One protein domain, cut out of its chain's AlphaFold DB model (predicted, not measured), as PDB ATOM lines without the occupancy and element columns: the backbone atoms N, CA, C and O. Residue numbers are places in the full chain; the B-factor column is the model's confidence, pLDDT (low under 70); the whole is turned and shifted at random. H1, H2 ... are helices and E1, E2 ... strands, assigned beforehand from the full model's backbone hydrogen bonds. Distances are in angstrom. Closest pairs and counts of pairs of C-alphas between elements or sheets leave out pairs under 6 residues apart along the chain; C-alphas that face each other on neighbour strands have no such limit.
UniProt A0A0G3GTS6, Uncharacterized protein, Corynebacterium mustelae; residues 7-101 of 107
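What this domain is: This is residues 7 to 101 of the 107 residues of an uncharacterized protein of Corynebacterium mustelae (UniProt A0A0G3GTS6). A strongly twisted sheet of five strands has the long helix H2 packed over one face, on E1, E2 and E3, and H1 folds back beside H2 as a helical hairpin whose turn, residues 78 to 80, lies beyond the sheet. A long loop, residues 35 to 54, swings out between E3 and E4 before the small hairpin of E4 and E5 joins the sheet beside E3. The printed part has 95 residues, with five named strands followed by two named helices, E1 E2 E3 E4 E5 H1 H2; the sheet's order is E1 E2 E3 E5 E4, all antiparallel, and the class is mixed. The whole is compact, with a radius of gyration of the C-alphas of 12.7 A and spans of 34 by 27 by 24 A.

How they stand to each other: Start at E1, residues 7 to 12, an edge strand, and look across to E2, residues 17 to 24, where N 8 and O 21 are 2.8 A apart, within hydrogen-bond range. E2 forms a second hairpin with E3, residues 27 to 34, and there N 22 and O 30 are 2.8 A apart; E1 E2 E3 are a meander, each strand the antiparallel neighbour of the one before. E3 bends by 54 degrees at residue 30. Past the long link, find the hairpin of E4, residues 55 to 57, and E5, residues 60 to 64, with N 62 and O 55 2.8 A apart. E5 pairs in a staggered way, with E4 over residues 60 to 62 and with E3 over residues 63 to 64, where N 63 and O 31 are 2.9 A apart. H1, residues 65 to 77, only grazes the sheet with its residues 65 to 68; its closest C-alphas to E3 are those of Ile 65 and His 30, 5.3 A apart. H2, residues 81 to 99, is on one face of the sheet E1 E2 E3 E5 E4, an arrangement of two layers, a helix on one face of a sheet, and its closest C-alphas to E3 are those of Gly 98 and Leu 27, 5.3 A apart. H1 and H2 touch, a helical hairpin at a shallow tilt of 24 degrees, opposite ways, closest at the C-alphas of Val 72 and Ala 84, 4.8 A. Every O i to N i+4 pair is within hydrogen-bond range in H1, and 14 of 15 are in H2.

Where its parts are: Find C-alpha 7 at (-26.317, -9.736, -0.168); from there E1 runs 15.0 A to residue 12. E2 covers 22.8 A and E3 20.7 A, then E4 and E5 are shorter, 6.4 A and 12.9 A. H1 begins at C-alpha 65, (-26.551, -3.519, 12.391), and runs 18.8 A. H2 runs 27.1 A to C-alpha 99 at (-22.991, 5.421, 0.664).

The domain as a whole: The two C-alphas farthest apart are those of His 47 and Ile 101, 36.1 A. The printed part has no cut, and its one long link is E3 to E4, 20 residues. Look for low confidence, pLDDT under 70, at residue 16, residues 34 to 53 and residues 99 to 101; the mean of the printed part is 74.7.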
ATOM      1  N   VAL A   7     -27.408  -9.387  -1.086       83.38
ATOM      2  CA  VAL A   7     -26.317  -9.736  -0.168       83.38
ATOM      3  C   VAL A   7     -25.000  -9.614  -0.924       83.38
ATOM      4  O   VAL A   7     -24.778 -10.349  -1.885       83.38
ATOM      5  N   ARG A   8     -24.107  -8.737  -0.458       84.69
ATOM      6  CA  ARG A   8     -22.753  -8.568  -1.006       84.69
ATOM      7  C   ARG A   8     -21.730  -9.212  -0.086       84.69
ATOM      8  O   ARG A   8     -21.893  -9.194   1.130       84.69
ATOM      9  N   ARG A   9     -20.670  -9.777  -0.661       81.56
ATOM     10  CA  ARG A   9     -19.539 -10.342   0.085       81.56
ATOM     11  C   ARG A   9     -18.281  -9.568  -0.250       81.56
ATOM     12  O   ARG A   9     -17.947  -9.423  -1.419       81.56
ATOM     13  N   VAL A  10     -17.602  -9.094   0.779       79.38
ATOM     14  CA  VAL A  10     -16.475  -8.170   0.679       79.38
ATOM     15  C   VAL A  10     -15.417  -8.548   1.705       79.38
ATOM     16  O   VAL A  10     -15.732  -9.035   2.791       79.38
ATOM     17  N   VAL A  11     -14.148  -8.361   1.354       79.00
ATOM     18  CA  VAL A  11     -13.038  -8.563   2.290       79.00
ATOM     19  C   VAL A  11     -12.867  -7.278   3.088       79.00
ATOM     20  O   VAL A  11     -12.629  -6.224   2.505       79.00
ATOM     21  N   TYR A  12     -13.005  -7.360   4.411       80.25
ATOM     22  CA  TYR A  12     -12.834  -6.207   5.287       80.25
ATOM     23  C   TYR A  12     -11.341  -5.852   5.393       80.25
ATOM     24  O   TYR A  12     -10.563  -6.667   5.907       80.25
ATOM     25  N   PRO A  13     -10.915  -4.660   4.932       74.12
ATOM     26  CA  PRO A  13      -9.500  -4.307   4.826       74.12
ATOM     27  C   PRO A  13      -8.759  -4.315   6.169       74.12
ATOM     28  O   PRO A  13      -7.593  -4.693   6.202       74.12
ATOM     29  N   GLY A  14      -9.433  -3.992   7.280       70.31
ATOM     30  CA  GLY A  14      -8.809  -3.941   8.610       70.31
ATOM     31  C   GLY A  14      -8.354  -5.297   9.167       70.31
ATOM     32  O   GLY A  14      -7.529  -5.344  10.074       70.31
ATOM     33  N   SER A  15      -8.860  -6.420   8.641       70.69
ATOM     34  CA  SER A  15      -8.513  -7.760   9.157       70.69
ATOM     35  C   SER A  15      -8.347  -8.853   8.100       70.69
ATOM     36  O   SER A  15      -8.026  -9.990   8.449       70.69
ATOM     37  N   GLY A  16      -8.612  -8.559   6.823       69.06
ATOM     38  CA  GLY A  16      -8.626  -9.559   5.751       69.06
ATOM     39  C   GLY A  16      -9.740 -10.606   5.887       69.06
ATOM     40  O   GLY A  16      -9.723 -11.619   5.189       69.06
ATOM     41  N   LYS A  17     -10.706 -10.397   6.792       73.81
ATOM     42  CA  LYS A  17     -11.839 -11.306   7.006       73.81
ATOM     43  C   LYS A  17     -12.907 -11.110   5.935       73.81
ATOM     44  O   LYS A  17     -13.103 -10.005   5.431       73.81
ATOM     45  N   LEU A  18     -13.634 -12.180   5.617       77.44
ATOM     46  CA  LEU A  18     -14.775 -12.104   4.713       77.44
ATOM     47  C   LEU A  18     -16.014 -11.642   5.481       77.44
ATOM     48  O   LEU A  18     -16.433 -12.263   6.460       77.44
ATOM     49  N   VAL A  19     -16.628 -10.571   4.994       81.69
ATOM     50  CA  VAL A  19     -17.852 -10.001   5.548       81.69
ATOM     51  C   VAL A  19     -18.948 -10.093   4.497       81.69
ATOM     52  O   VAL A  19     -18.740  -9.750   3.334       81.69
ATOM     53  N   SER A  20     -20.121 -10.585   4.892       84.44
ATOM     54  CA  SER A  20     -21.322 -10.530   4.058       84.44
ATOM     55  C   SER A  20     -22.246  -9.440   4.593       84.44
ATOM     56  O   SER A  20     -22.553  -9.423   5.784       84.44
ATOM     57  N   VAL A  21     -22.698  -8.542   3.725       86.00
ATOM     58  CA  VAL A  21     -23.576  -7.418   4.065       86.00
ATOM     59  C   VAL A  21     -24.887  -7.588   3.315       86.00
ATOM     60  O   VAL A  21     -24.896  -7.761   2.098       86.00
ATOM     61  N   ALA A  22     -25.997  -7.564   4.047       87.44
ATOM     62  CA  ALA A  22     -27.338  -7.647   3.493       87.44
ATOM     63  C   ALA A  22     -27.989  -6.263   3.442       87.44
ATOM     64  O   ALA A  22     -28.035  -5.553   4.454       87.44
ATOM     65  N   PHE A  23     -28.565  -5.919   2.295       86.75
ATOM     66  CA  PHE A  23     -29.117  -4.598   2.011       86.75
ATOM     67  C   PHE A  23     -30.648  -4.618   1.950       86.75
ATOM     68  O   PHE A  23     -31.275  -5.570   1.469       86.75
ATOM     69  N   THR A  24     -31.259  -3.546   2.450       85.31
ATOM     70  CA  THR A  24     -32.691  -3.258   2.309       85.31
ATOM     71  C   THR A  24     -32.836  -1.872   1.697       85.31
ATOM     72  O   THR A  24     -32.517  -0.903   2.379       85.31
ATOM     73  N   LYS A  25     -33.368  -1.765   0.469       81.38
ATOM     74  CA  LYS A  25     -33.450  -0.487  -0.262       81.38
ATOM     75  C   LYS A  25     -32.089   0.217  -0.309       81.38
ATOM     76  O   LYS A  25     -31.964   1.330   0.185       81.38
ATOM     77  N   ASP A  26     -31.069  -0.519  -0.745       78.44
ATOM     78  CA  ASP A  26     -29.686  -0.039  -0.900       78.44
ATOM     79  C   ASP A  26     -28.962   0.370   0.396       78.44
ATOM     80  O   ASP A  26     -27.763   0.620   0.391       78.44
ATOM     81  N   LEU A  27     -29.629   0.308   1.551       84.94
ATOM     82  CA  LEU A  27     -29.001   0.542   2.846       84.94
ATOM     83  C   LEU A  27     -28.553  -0.775   3.498       84.94
ATOM     84  O   LEU A  27     -29.357  -1.718   3.594       84.94
ATOM     85  N   PRO A  28     -27.309  -0.850   4.008       85.62
ATOM     86  CA  PRO A  28     -26.860  -1.947   4.849       85.62
ATOM     87  C   PRO A  28     -27.827  -2.149   6.017       85.62
ATOM     88  O   PRO A  28     -28.224  -1.206   6.697       85.62
ATOM     89  N   SER A  29     -28.226  -3.396   6.253       87.50
ATOM     90  CA  SER A  29     -29.237  -3.730   7.265       87.50
ATOM     91  C   SER A  29     -28.785  -4.839   8.206       87.50
ATOM     92  O   SER A  29     -29.077  -4.801   9.405       87.50
ATOM     93  N   HIS A  30     -28.051  -5.817   7.677       87.25
ATOM     94  CA  HIS A  30     -27.527  -6.930   8.450       87.25
ATOM     95  C   HIS A  30     -26.114  -7.273   7.994       87.25
ATOM     96  O   HIS A  30     -25.763  -7.072   6.831       87.25
ATOM     97  N   VAL A  31     -25.323  -7.819   8.910       83.88
ATOM     98  CA  VAL A  31     -23.934  -8.200   8.677       83.88
ATOM     99  C   VAL A  31     -23.721  -9.622   9.175       83.88
ATOM    100  O   VAL A  31     -24.246 -10.034  10.209       83.88
ATOM    101  N   GLU A  32     -22.938 -10.379   8.426       81.88
ATOM    102  CA  GLU A  32     -22.381 -11.663   8.821       81.88
ATOM    103  C   GLU A  32     -20.860 -11.542   8.729       81.88
ATOM    104  O   GLU A  32     -20.312 -11.334   7.644       81.88
ATOM    105  N   MET A  33     -20.176 -11.687   9.864       71.56
ATOM    106  CA  MET A  33     -18.721 -11.784   9.905       71.56
ATOM    107  C   MET A  33     -18.327 -13.249  10.089       71.56
ATOM    108  O   MET A  33     -18.687 -13.882  11.084       71.56
ATOM    109  N   GLY A  34     -17.596 -13.793   9.119       63.75
ATOM    110  CA  GLY A  34     -17.099 -15.162   9.165       63.75
ATOM    111  C   GLY A  34     -15.609 -15.229   8.854       63.75
ATOM    112  O   GLY A  34     -15.065 -14.408   8.116       63.75
ATOM    113  N   ASP A  35     -14.941 -16.247   9.390       53.28
ATOM    114  CA  ASP A  35     -13.729 -16.761   8.752       53.28
ATOM    115  C   ASP A  35     -14.165 -17.544   7.503       53.28
ATOM    116  O   ASP A  35     -15.110 -18.336   7.577       53.28
ATOM    117  N   ILE A  36     -13.485 -17.347   6.366       47.72
ATOM    118  CA  ILE A  36     -13.730 -18.076   5.105       47.72
ATOM    119  C   ILE A  36     -13.774 -19.599   5.317       47.72
ATOM    120  O   ILE A  36     -14.409 -20.310   4.542       47.72
ATOM    121  N   ARG A  37     -13.127 -20.095   6.379       42.25
ATOM    122  CA  ARG A  37     -13.001 -21.519   6.698       42.25
ATOM    123  C   ARG A  37     -14.079 -22.072   7.633       42.25
ATOM    124  O   ARG A  37     -14.207 -23.288   7.716       42.25
ATOM    125  N   ALA A  38     -14.819 -21.233   8.361       48.97
ATOM    126  CA  ALA A  38     -15.565 -21.698   9.536       48.97
ATOM    127  C   ALA A  38     -17.065 -21.945   9.316       48.97
ATOM    128  O   ALA A  38     -17.664 -22.617  10.146       48.97
ATOM    129  N   SER A  39     -17.697 -21.422   8.257       46.19
ATOM    130  CA  SER A  39     -19.157 -21.542   8.002       46.19
ATOM    131  C   SER A  39     -20.077 -21.186   9.191       46.19
ATOM    132  O   SER A  39     -21.278 -21.442   9.145       46.19
ATOM    133  N   VAL A  40     -19.535 -20.570  10.244       46.94
ATOM    134  CA  VAL A  40     -20.229 -20.135  11.456       46.94
ATOM    135  C   VAL A  40     -19.903 -18.654  11.648       46.94
ATOM    136  O   VAL A  40     -18.724 -18.291  11.566       46.94
ATOM    137  N   PRO A  41     -20.902 -17.788  11.903       50.75
ATOM    138  CA  PRO A  41     -20.641 -16.407  12.273       50.75
ATOM    139  C   PRO A  41     -19.833 -16.384  13.569       50.75
ATOM    140  O   PRO A  41     -20.316 -16.792  14.623       50.75
ATOM    141  N   GLN A  42     -18.596 -15.910  13.486       54.78
ATOM    142  CA  GLN A  42     -17.765 -15.627  14.648       54.78
ATOM    143  C   GLN A  42     -17.774 -14.120  14.839       54.78
ATOM    144  O   GLN A  42     -16.786 -13.435  14.580       54.78
ATOM    145  N   PHE A  43     -18.918 -13.581  15.253       56.91
ATOM    146  CA  PHE A  43     -18.863 -12.269  15.875       56.91
ATOM    147  C   PHE A  43     -18.022 -12.372  17.148       56.91
ATOM    148  O   PHE A  43     -17.876 -13.454  17.719       56.91
ATOM    149  N   PHE A  44     -17.440 -11.256  17.578       54.19
ATOM    150  CA  PHE A  44     -16.916 -11.141  18.930       54.19
ATOM    151  C   PHE A  44     -18.098 -11.392  19.869       54.19
ATOM    152  O   PHE A  44     -18.896 -10.494  20.110       54.19
ATOM    153  N   VAL A  45     -18.286 -12.638  20.292       46.94
ATOM    154  CA  VAL A  45     -19.288 -13.029  21.274       46.94
ATOM    155  C   VAL A  45     -18.498 -13.239  22.551       46.94
ATOM    156  O   VAL A  45     -17.878 -14.284  22.741       46.94
ATOM    157  N   THR A  46     -18.465 -12.232  23.422       43.53
ATOM    158  CA  THR A  46     -18.241 -12.543  24.832       43.53
ATOM    159  C   THR A  46     -19.438 -13.356  25.318       43.53
ATOM    160  O   THR A  46     -20.564 -13.180  24.843       43.53
ATOM    161  N   HIS A  47     -19.202 -14.263  26.266       45.28
ATOM    162  CA  HIS A  47     -20.215 -15.148  26.853       45.28
ATOM    163  C   HIS A  47     -21.463 -14.425  27.414       45.28
ATOM    164  O   HIS A  47     -22.440 -15.086  27.751       45.28
ATOM    165  N   GLU A  48     -21.467 -13.094  27.496       41.00
ATOM    166  CA  GLU A  48     -22.553 -12.288  28.064       41.00
ATOM    167  C   GLU A  48     -23.491 -11.662  27.013       41.00
ATOM    168  O   GLU A  48     -24.603 -11.264  27.347       41.00
ATOM    169  N   VAL A  49     -23.120 -11.635  25.725       50.16
ATOM    170  CA  VAL A  49     -23.905 -10.979  24.650       50.16
ATOM    171  C   VAL A  49     -24.747 -12.001  23.854       50.16
ATOM    172  O   VAL A  49     -25.088 -11.823  22.686       50.16
ATOM    173  N   MET A  50     -25.107 -13.120  24.489       48.06
ATOM    174  CA  MET A  50     -25.714 -14.295  23.837       48.06
ATOM    175  C   MET A  50     -27.198 -14.157  23.443       48.06
ATOM    176  O   MET A  50     -27.811 -15.137  23.028       48.06
ATOM    177  N   SER A  51     -27.813 -12.975  23.540       51.91
ATOM    178  CA  SER A  51     -29.250 -12.803  23.252       51.91
ATOM    179  C   SER A  51     -29.573 -12.366  21.820       51.91
ATOM    180  O   SER A  51     -30.721 -12.028  21.514       51.91
ATOM    181  N   THR A  52     -28.594 -12.354  20.917       58.25
ATOM    182  CA  THR A  52     -28.780 -11.735  19.602       58.25
ATOM    183  C   THR A  52     -29.785 -12.489  18.751       58.25
ATOM    184  O   THR A  52     -29.629 -13.673  18.448       58.25
ATOM    185  N   ARG A  53     -30.806 -11.769  18.285       68.94
ATOM    186  CA  ARG A  53     -31.753 -12.277  17.293       68.94
ATOM    187  C   ARG A  53     -31.096 -12.270  15.917       68.94
ATOM    188  O   ARG A  53     -31.342 -11.385  15.101       68.94
ATOM    189  N   MET A  54     -30.269 -13.281  15.668       76.69
ATOM    190  CA  MET A  54     -29.758 -13.564  14.332       76.69
ATOM    191  C   MET A  54     -30.933 -13.870  13.400       76.69
ATOM    192  O   MET A  54     -31.850 -14.615  13.756       76.69
ATOM    193  N   VAL A  55     -30.907 -13.308  12.197       76.44
ATOM    194  CA  VAL A  55     -31.871 -13.631  11.144       76.44
ATOM    195  C   VAL A  55     -31.231 -14.565  10.128       76.44
ATOM    196  O   VAL A  55     -30.036 -14.473   9.853       76.44
ATOM    197  N   GLN A  56     -32.032 -15.458   9.552       77.62
ATOM    198  CA  GLN A  56     -31.592 -16.305   8.448       77.62
ATOM    199  C   GLN A  56     -31.842 -15.589   7.121       77.62
ATOM    200  O   GLN A  56     -32.985 -15.273   6.788       77.62
ATOM    201  N   ILE A  57     -30.781 -15.360   6.350       76.19
ATOM    202  CA  ILE A  57     -30.851 -14.852   4.977       76.19
ATOM    203  C   ILE A  57     -30.104 -15.852   4.100       76.19
ATOM    204  O   ILE A  57     -28.925 -16.118   4.317       76.19
ATOM    205  N   HIS A  58     -30.807 -16.446   3.133       76.31
ATOM    206  CA  HIS A  58     -30.254 -17.476   2.238       76.31
ATOM    207  C   HIS A  58     -29.531 -18.621   2.987       76.31
ATOM    208  O   HIS A  58     -28.475 -19.079   2.562       76.31
ATOM    209  N   GLY A  59     -30.084 -19.063   4.125       72.25
ATOM    210  CA  GLY A  59     -29.524 -20.153   4.938       72.25
ATOM    211  C   GLY A  59     -28.274 -19.793   5.748       72.25
ATOM    212  O   GLY A  59     -27.618 -20.690   6.270       72.25
ATOM    213  N   ARG A  60     -27.926 -18.501   5.841       73.94
ATOM    214  CA  ARG A  60     -26.830 -18.002   6.678       73.94
ATOM    215  C   ARG A  60     -27.361 -17.063   7.751       73.94
ATOM    216  O   ARG A  60     -28.341 -16.347   7.541       73.94
ATOM    217  N   SER A  61     -26.687 -17.056   8.893       77.31
ATOM    218  CA  SER A  61     -27.058 -16.254  10.055       77.31
ATOM    219  C   SER A  61     -26.442 -14.857   9.971       77.31
ATOM    220  O   SER A  61     -25.221 -14.724   9.952       77.31
ATOM    221  N   PHE A  62     -27.273 -13.818  10.010       80.44
ATOM    222  CA  PHE A  62     -26.841 -12.420  10.036       80.44
ATOM    223  C   PHE A  62     -27.301 -11.715  11.314       80.44
ATOM    224  O   PHE A  62     -28.428 -11.922  11.771       80.44
ATOM    225  N   ALA A  63     -26.456 -10.836  11.850       82.31
ATOM    226  CA  ALA A  63     -26.804  -9.909  12.924       82.31
ATOM    227  C   ALA A  63     -27.325  -8.594  12.327       82.31
ATOM    228  O   ALA A  63     -26.818  -8.129  11.304       82.31
ATOM    229  N   LYS A  64     -28.333  -7.972  12.948       83.69
ATOM    230  CA  LYS A  64     -28.766  -6.626  12.547       83.69
ATOM    231  C   LYS A  64     -27.725  -5.599  12.952       83.69
ATOM    232  O   LYS A  64     -27.208  -5.663  14.060       83.69
ATOM    233  N   ILE A  65     -27.509  -4.598  12.104       84.81
ATOM    234  CA  ILE A  65     -26.551  -3.519  12.391       84.81
ATOM    235  C   ILE A  65     -26.869  -2.808  13.713       84.81
ATOM    236  O   ILE A  65     -25.961  -2.603  14.509       84.81
ATOM    237  N   ILE A  66     -28.146  -2.523  13.998       83.38
ATOM    238  CA  ILE A  66     -28.552  -1.871  15.257       83.38
ATOM    239  C   ILE A  66     -28.209  -2.700  16.505       83.38
ATOM    240  O   ILE A  66     -27.852  -2.141  17.538       83.38
ATOM    241  N   ASP A  67     -28.274  -4.030  16.414       82.69
ATOM    242  CA  ASP A  67     -27.919  -4.908  17.532       82.69
ATOM    243  C   ASP A  67     -26.395  -4.882  17.751       82.69
ATOM    244  O   ASP A  67     -25.924  -4.870  18.884       82.69
ATOM    245  N   ILE A  68     -25.615  -4.791  16.668       81.06
ATOM    246  CA  ILE A  68     -24.152  -4.673  16.721       81.06
ATOM    247  C   ILE A  68     -23.725  -3.309  17.295       81.06
ATOM    248  O   ILE A  68     -22.773  -3.243  18.069       81.06
ATOM    249  N   GLU A  69     -24.427  -2.219  16.972       84.94
ATOM    250  CA  GLU A  69     -24.172  -0.897  17.572       84.94
ATOM    251  C   GLU A  69     -24.324  -0.932  19.097       84.94
ATOM    252  O   GLU A  69     -23.496  -0.375  19.821       84.94
ATOM    253  N   GLN A  70     -25.338  -1.644  19.601       83.69
ATOM    254  CA  GLN A  70     -25.510  -1.844  21.040       83.69
ATOM    255  C   GLN A  70     -24.330  -2.603  21.654       83.69
ATOM    256  O   GLN A  70     -23.907  -2.271  22.759       83.69
ATOM    257  N   TRP A  71     -23.743  -3.566  20.940       81.12
ATOM    258  CA  TRP A  71     -22.565  -4.288  21.426       81.12
ATOM    259  C   TRP A  71     -21.338  -3.404  21.567       81.12
ATOM    260  O   TRP A  71     -20.592  -3.573  22.525       81.12
ATOM    261  N   VAL A  72     -21.130  -2.455  20.649       83.81
ATOM    262  CA  VAL A  72     -20.040  -1.478  20.778       83.81
ATOM    263  C   VAL A  72     -20.183  -0.730  22.103       83.81
ATOM    264  O   VAL A  72     -19.221  -0.641  22.863       83.81
ATOM    265  N   LEU A  73     -21.397  -0.276  22.432       86.19
ATOM    266  CA  LEU A  73     -21.678   0.394  23.704       86.19
ATOM    267  C   LEU A  73     -21.454  -0.532  24.907       86.19
ATOM    268  O   LEU A  73     -20.841  -0.114  25.889       86.19
ATOM    269  N   SER A  74     -21.894  -1.791  24.829       83.31
ATOM    270  CA  SER A  74     -21.655  -2.786  25.883       83.31
ATOM    271  C   SER A  74     -20.164  -3.071  26.091       83.31
ATOM    272  O   SER A  74     -19.721  -3.152  27.234       83.31
ATOM    273  N   TYR A  75     -19.368  -3.164  25.022       82.00
ATOM    274  CA  TYR A  75     -17.920  -3.356  25.121       82.00
ATOM    275  C   TYR A  75     -17.206  -2.146  25.706       82.00
ATOM    276  O   TYR A  75     -16.288  -2.320  26.504       82.00
ATOM    277  N   ILE A  76     -17.647  -0.933  25.372       85.00
ATOM    278  CA  ILE A  76     -17.145   0.286  26.015       85.00
ATOM    279  C   ILE A  76     -17.458   0.260  27.514       85.00
ATOM    280  O   ILE A  76     -16.573   0.531  28.322       85.00
ATOM    281  N   ALA A  77     -18.696  -0.082  27.887       85.94
ATOM    282  CA  ALA A  77     -19.138  -0.114  29.281       85.94
ATOM    283  C   ALA A  77     -18.398  -1.169  30.119       85.94
ATOM    284  O   ALA A  77     -18.119  -0.933  31.291       85.94
ATOM    285  N   ALA A  78     -18.053  -2.306  29.514       83.38
ATOM    286  CA  ALA A  78     -17.289  -3.381  30.144       83.38
ATOM    287  C   ALA A  78     -15.759  -3.252  29.955       83.38
ATOM    288  O   ALA A  78     -15.026  -4.199  30.215       83.38
ATOM    289  N   ASP A  79     -15.280  -2.087  29.499       86.19
ATOM    290  CA  ASP A  79     -13.864  -1.736  29.293       86.19
ATOM    291  C   ASP A  79     -13.078  -2.638  28.312       86.19
ATOM    292  O   ASP A  79     -11.848  -2.670  28.286       86.19
ATOM    293  N   TYR A  80     -13.779  -3.311  27.397       81.75
ATOM    294  CA  TYR A  80     -13.197  -4.055  26.274       81.75
ATOM    295  C   TYR A  80     -12.873  -3.119  25.097       81.75
ATOM    296  O   TYR A  80     -13.454  -3.205  24.010       81.75
ATOM    297  N   ARG A  81     -11.942  -2.179  25.317       84.44
ATOM    298  CA  ARG A  81     -11.653  -1.061  24.394       84.44
ATOM    299  C   ARG A  81     -11.288  -1.495  22.976       84.44
ATOM    300  O   ARG A  81     -11.800  -0.920  22.021       84.44
ATOM    301  N   LYS A  82     -10.443  -2.520  22.833       83.56
ATOM    302  CA  LYS A  82     -10.004  -3.006  21.518       83.56
ATOM    303  C   LYS A  82     -11.167  -3.597  20.719       83.56
ATOM    304  O   LYS A  82     -11.314  -3.303  19.543       83.56
ATOM    305  N   GLN A  83     -12.014  -4.398  21.358       81.94
ATOM    306  CA  GLN A  83     -13.173  -5.025  20.723       81.94
ATOM    307  C   GLN A  83     -14.205  -3.976  20.312       81.94
ATOM    308  O   GLN A  83     -14.762  -4.063  19.220       81.94
ATOM    309  N   ALA A  84     -14.432  -2.972  21.164       84.19
ATOM    310  CA  ALA A  84     -15.279  -1.834  20.827       84.19
ATOM    311  C   ALA A  84     -14.754  -1.075  19.600       84.19
ATOM    312  O   ALA A  84     -15.538  -0.758  18.707       84.19
ATOM    313  N   GLN A  85     -13.442  -0.823  19.541       86.81
ATOM    314  CA  GLN A  85     -12.804  -0.162  18.404       86.81
ATOM    315  C   GLN A  85     -12.919  -1.001  17.123       86.81
ATOM    316  O   GLN A  85     -13.493  -0.521  16.151       86.81
ATOM    317  N   ASP A  86     -12.450  -2.255  17.142       83.06
ATOM    318  CA  ASP A  86     -12.465  -3.156  15.980       83.06
ATOM    319  C   ASP A  86     -13.892  -3.292  15.399       83.06
ATOM    320  O   ASP A  86     -14.100  -3.295  14.184       83.06
ATOM    321  N   LEU A  87     -14.901  -3.393  16.274       81.69
ATOM    322  CA  LEU A  87     -16.299  -3.513  15.865       81.69
ATOM    323  C   LEU A  87     -16.881  -2.185  15.355       81.69
ATOM    324  O   LEU A  87     -17.657  -2.186  14.399       81.69
ATOM    325  N   GLY A  88     -16.505  -1.064  15.972       88.00
ATOM    326  CA  GLY A  88     -16.892   0.274  15.527       88.00
ATOM    327  C   GLY A  88     -16.351   0.599  14.134       88.00
ATOM    328  O   GLY A  88     -17.104   1.069  13.281       88.00
ATOM    329  N   GLU A  89     -15.084   0.273  13.872       88.94
ATOM    330  CA  GLU A  89     -14.449   0.440  12.561       88.94
ATOM    331  C   GLU A  89     -15.131  -0.418  11.483       88.94
ATOM    332  O   GLU A  89     -15.398   0.068  10.382       88.94
ATOM    333  N   LEU A  90     -15.487  -1.670  11.802       85.69
ATOM    334  CA  LEU A  90     -16.257  -2.525  10.894       85.69
ATOM    335  C   LEU A  90     -17.622  -1.909  10.555       85.69
ATOM    336  O   LEU A  90     -18.019  -1.901   9.390       85.69
ATOM    337  N   LEU A  91     -18.356  -1.419  11.558       87.38
ATOM    338  CA  LEU A  91     -19.678  -0.825  11.354       87.38
ATOM    339  C   LEU A  91     -19.624   0.436  10.498       87.38
ATOM    340  O   LEU A  91     -20.484   0.619   9.636       87.38
ATOM    341  N   GLN A  92     -18.631   1.288  10.741       89.88
ATOM    342  CA  GLN A  92     -18.420   2.495   9.956       89.88
ATOM    343  C   GLN A  92     -18.163   2.139   8.488       89.88
ATOM    344  O   GLN A  92     -18.881   2.611   7.609       89.88
ATOM    345  N   TRP A  93     -17.250   1.199   8.239       89.06
ATOM    346  CA  TRP A  93     -16.968   0.713   6.891       89.06
ATOM    347  C   TRP A  93     -18.198   0.093   6.209       89.06
ATOM    348  O   TRP A  93     -18.471   0.368   5.043       89.06
ATOM    349  N   VAL A  94     -18.999  -0.710   6.924       87.44
ATOM    350  CA  VAL A  94     -20.235  -1.282   6.361       87.44
ATOM    351  C   VAL A  94     -21.219  -0.190   5.939       87.44
ATOM    352  O   VAL A  94     -21.880  -0.344   4.915       87.44
ATOM    353  N   LYS A  95     -21.342   0.894   6.712       86.44
ATOM    354  CA  LYS A  95     -22.222   2.024   6.376       86.44
ATOM    355  C   LYS A  95     -21.730   2.773   5.137       86.44
ATOM    356  O   LYS A  95     -22.548   3.111   4.289       86.44
ATOM    357  N   GLU A  96     -20.421   2.966   5.014       87.44
ATOM    358  CA  GLU A  96     -19.784   3.601   3.850       87.44
ATOM    359  C   GLU A  96     -20.013   2.804   2.559       87.44
ATOM    360  O   GLU A  96     -20.353   3.396   1.542       87.44
ATOM    361  N   LEU A  97     -19.996   1.464   2.612       82.19
ATOM    362  CA  LEU A  97     -20.369   0.625   1.458       82.19
ATOM    363  C   LEU A  97     -21.793   0.886   0.940       82.19
ATOM    364  O   LEU A  97     -22.090   0.589  -0.217       82.19
ATOM    365  N   GLY A  98     -22.694   1.358   1.804       72.94
ATOM    366  CA  GLY A  98     -24.034   1.794   1.410       72.94
ATOM    367  C   GLY A  98     -24.061   3.196   0.806       72.94
ATOM    368  O   GLY A  98     -24.933   3.473  -0.006       72.94
ATOM    369  N   ALA A  99     -23.119   4.062   1.187       61.16
ATOM    370  CA  ALA A  99     -22.991   5.421   0.664       61.16
ATOM    371  C   ALA A  99     -22.348   5.458  -0.734       61.16
ATOM    372  O   ALA A  99     -22.686   6.330  -1.526       61.16
ATOM    373  N   ASP A 100     -21.495   4.480  -1.061       59.56
ATOM    374  CA  ASP A 100     -20.916   4.294  -2.405       59.56
ATOM    375  C   ASP A 100     -21.947   3.839  -3.459       59.56
ATOM    376  O   ASP A 100     -21.656   3.783  -4.656       59.56
ATOM    377  N   ILE A 101     -23.166   3.501  -3.033       55.25
ATOM    378  CA  ILE A 101     -24.314   3.326  -3.918       55.25
ATOM    379  C   ILE A 101     -24.941   4.715  -4.068       55.25
ATOM    380  O   ILE A 101     -25.953   5.013  -3.437       55.25
TER     381      ILE A 101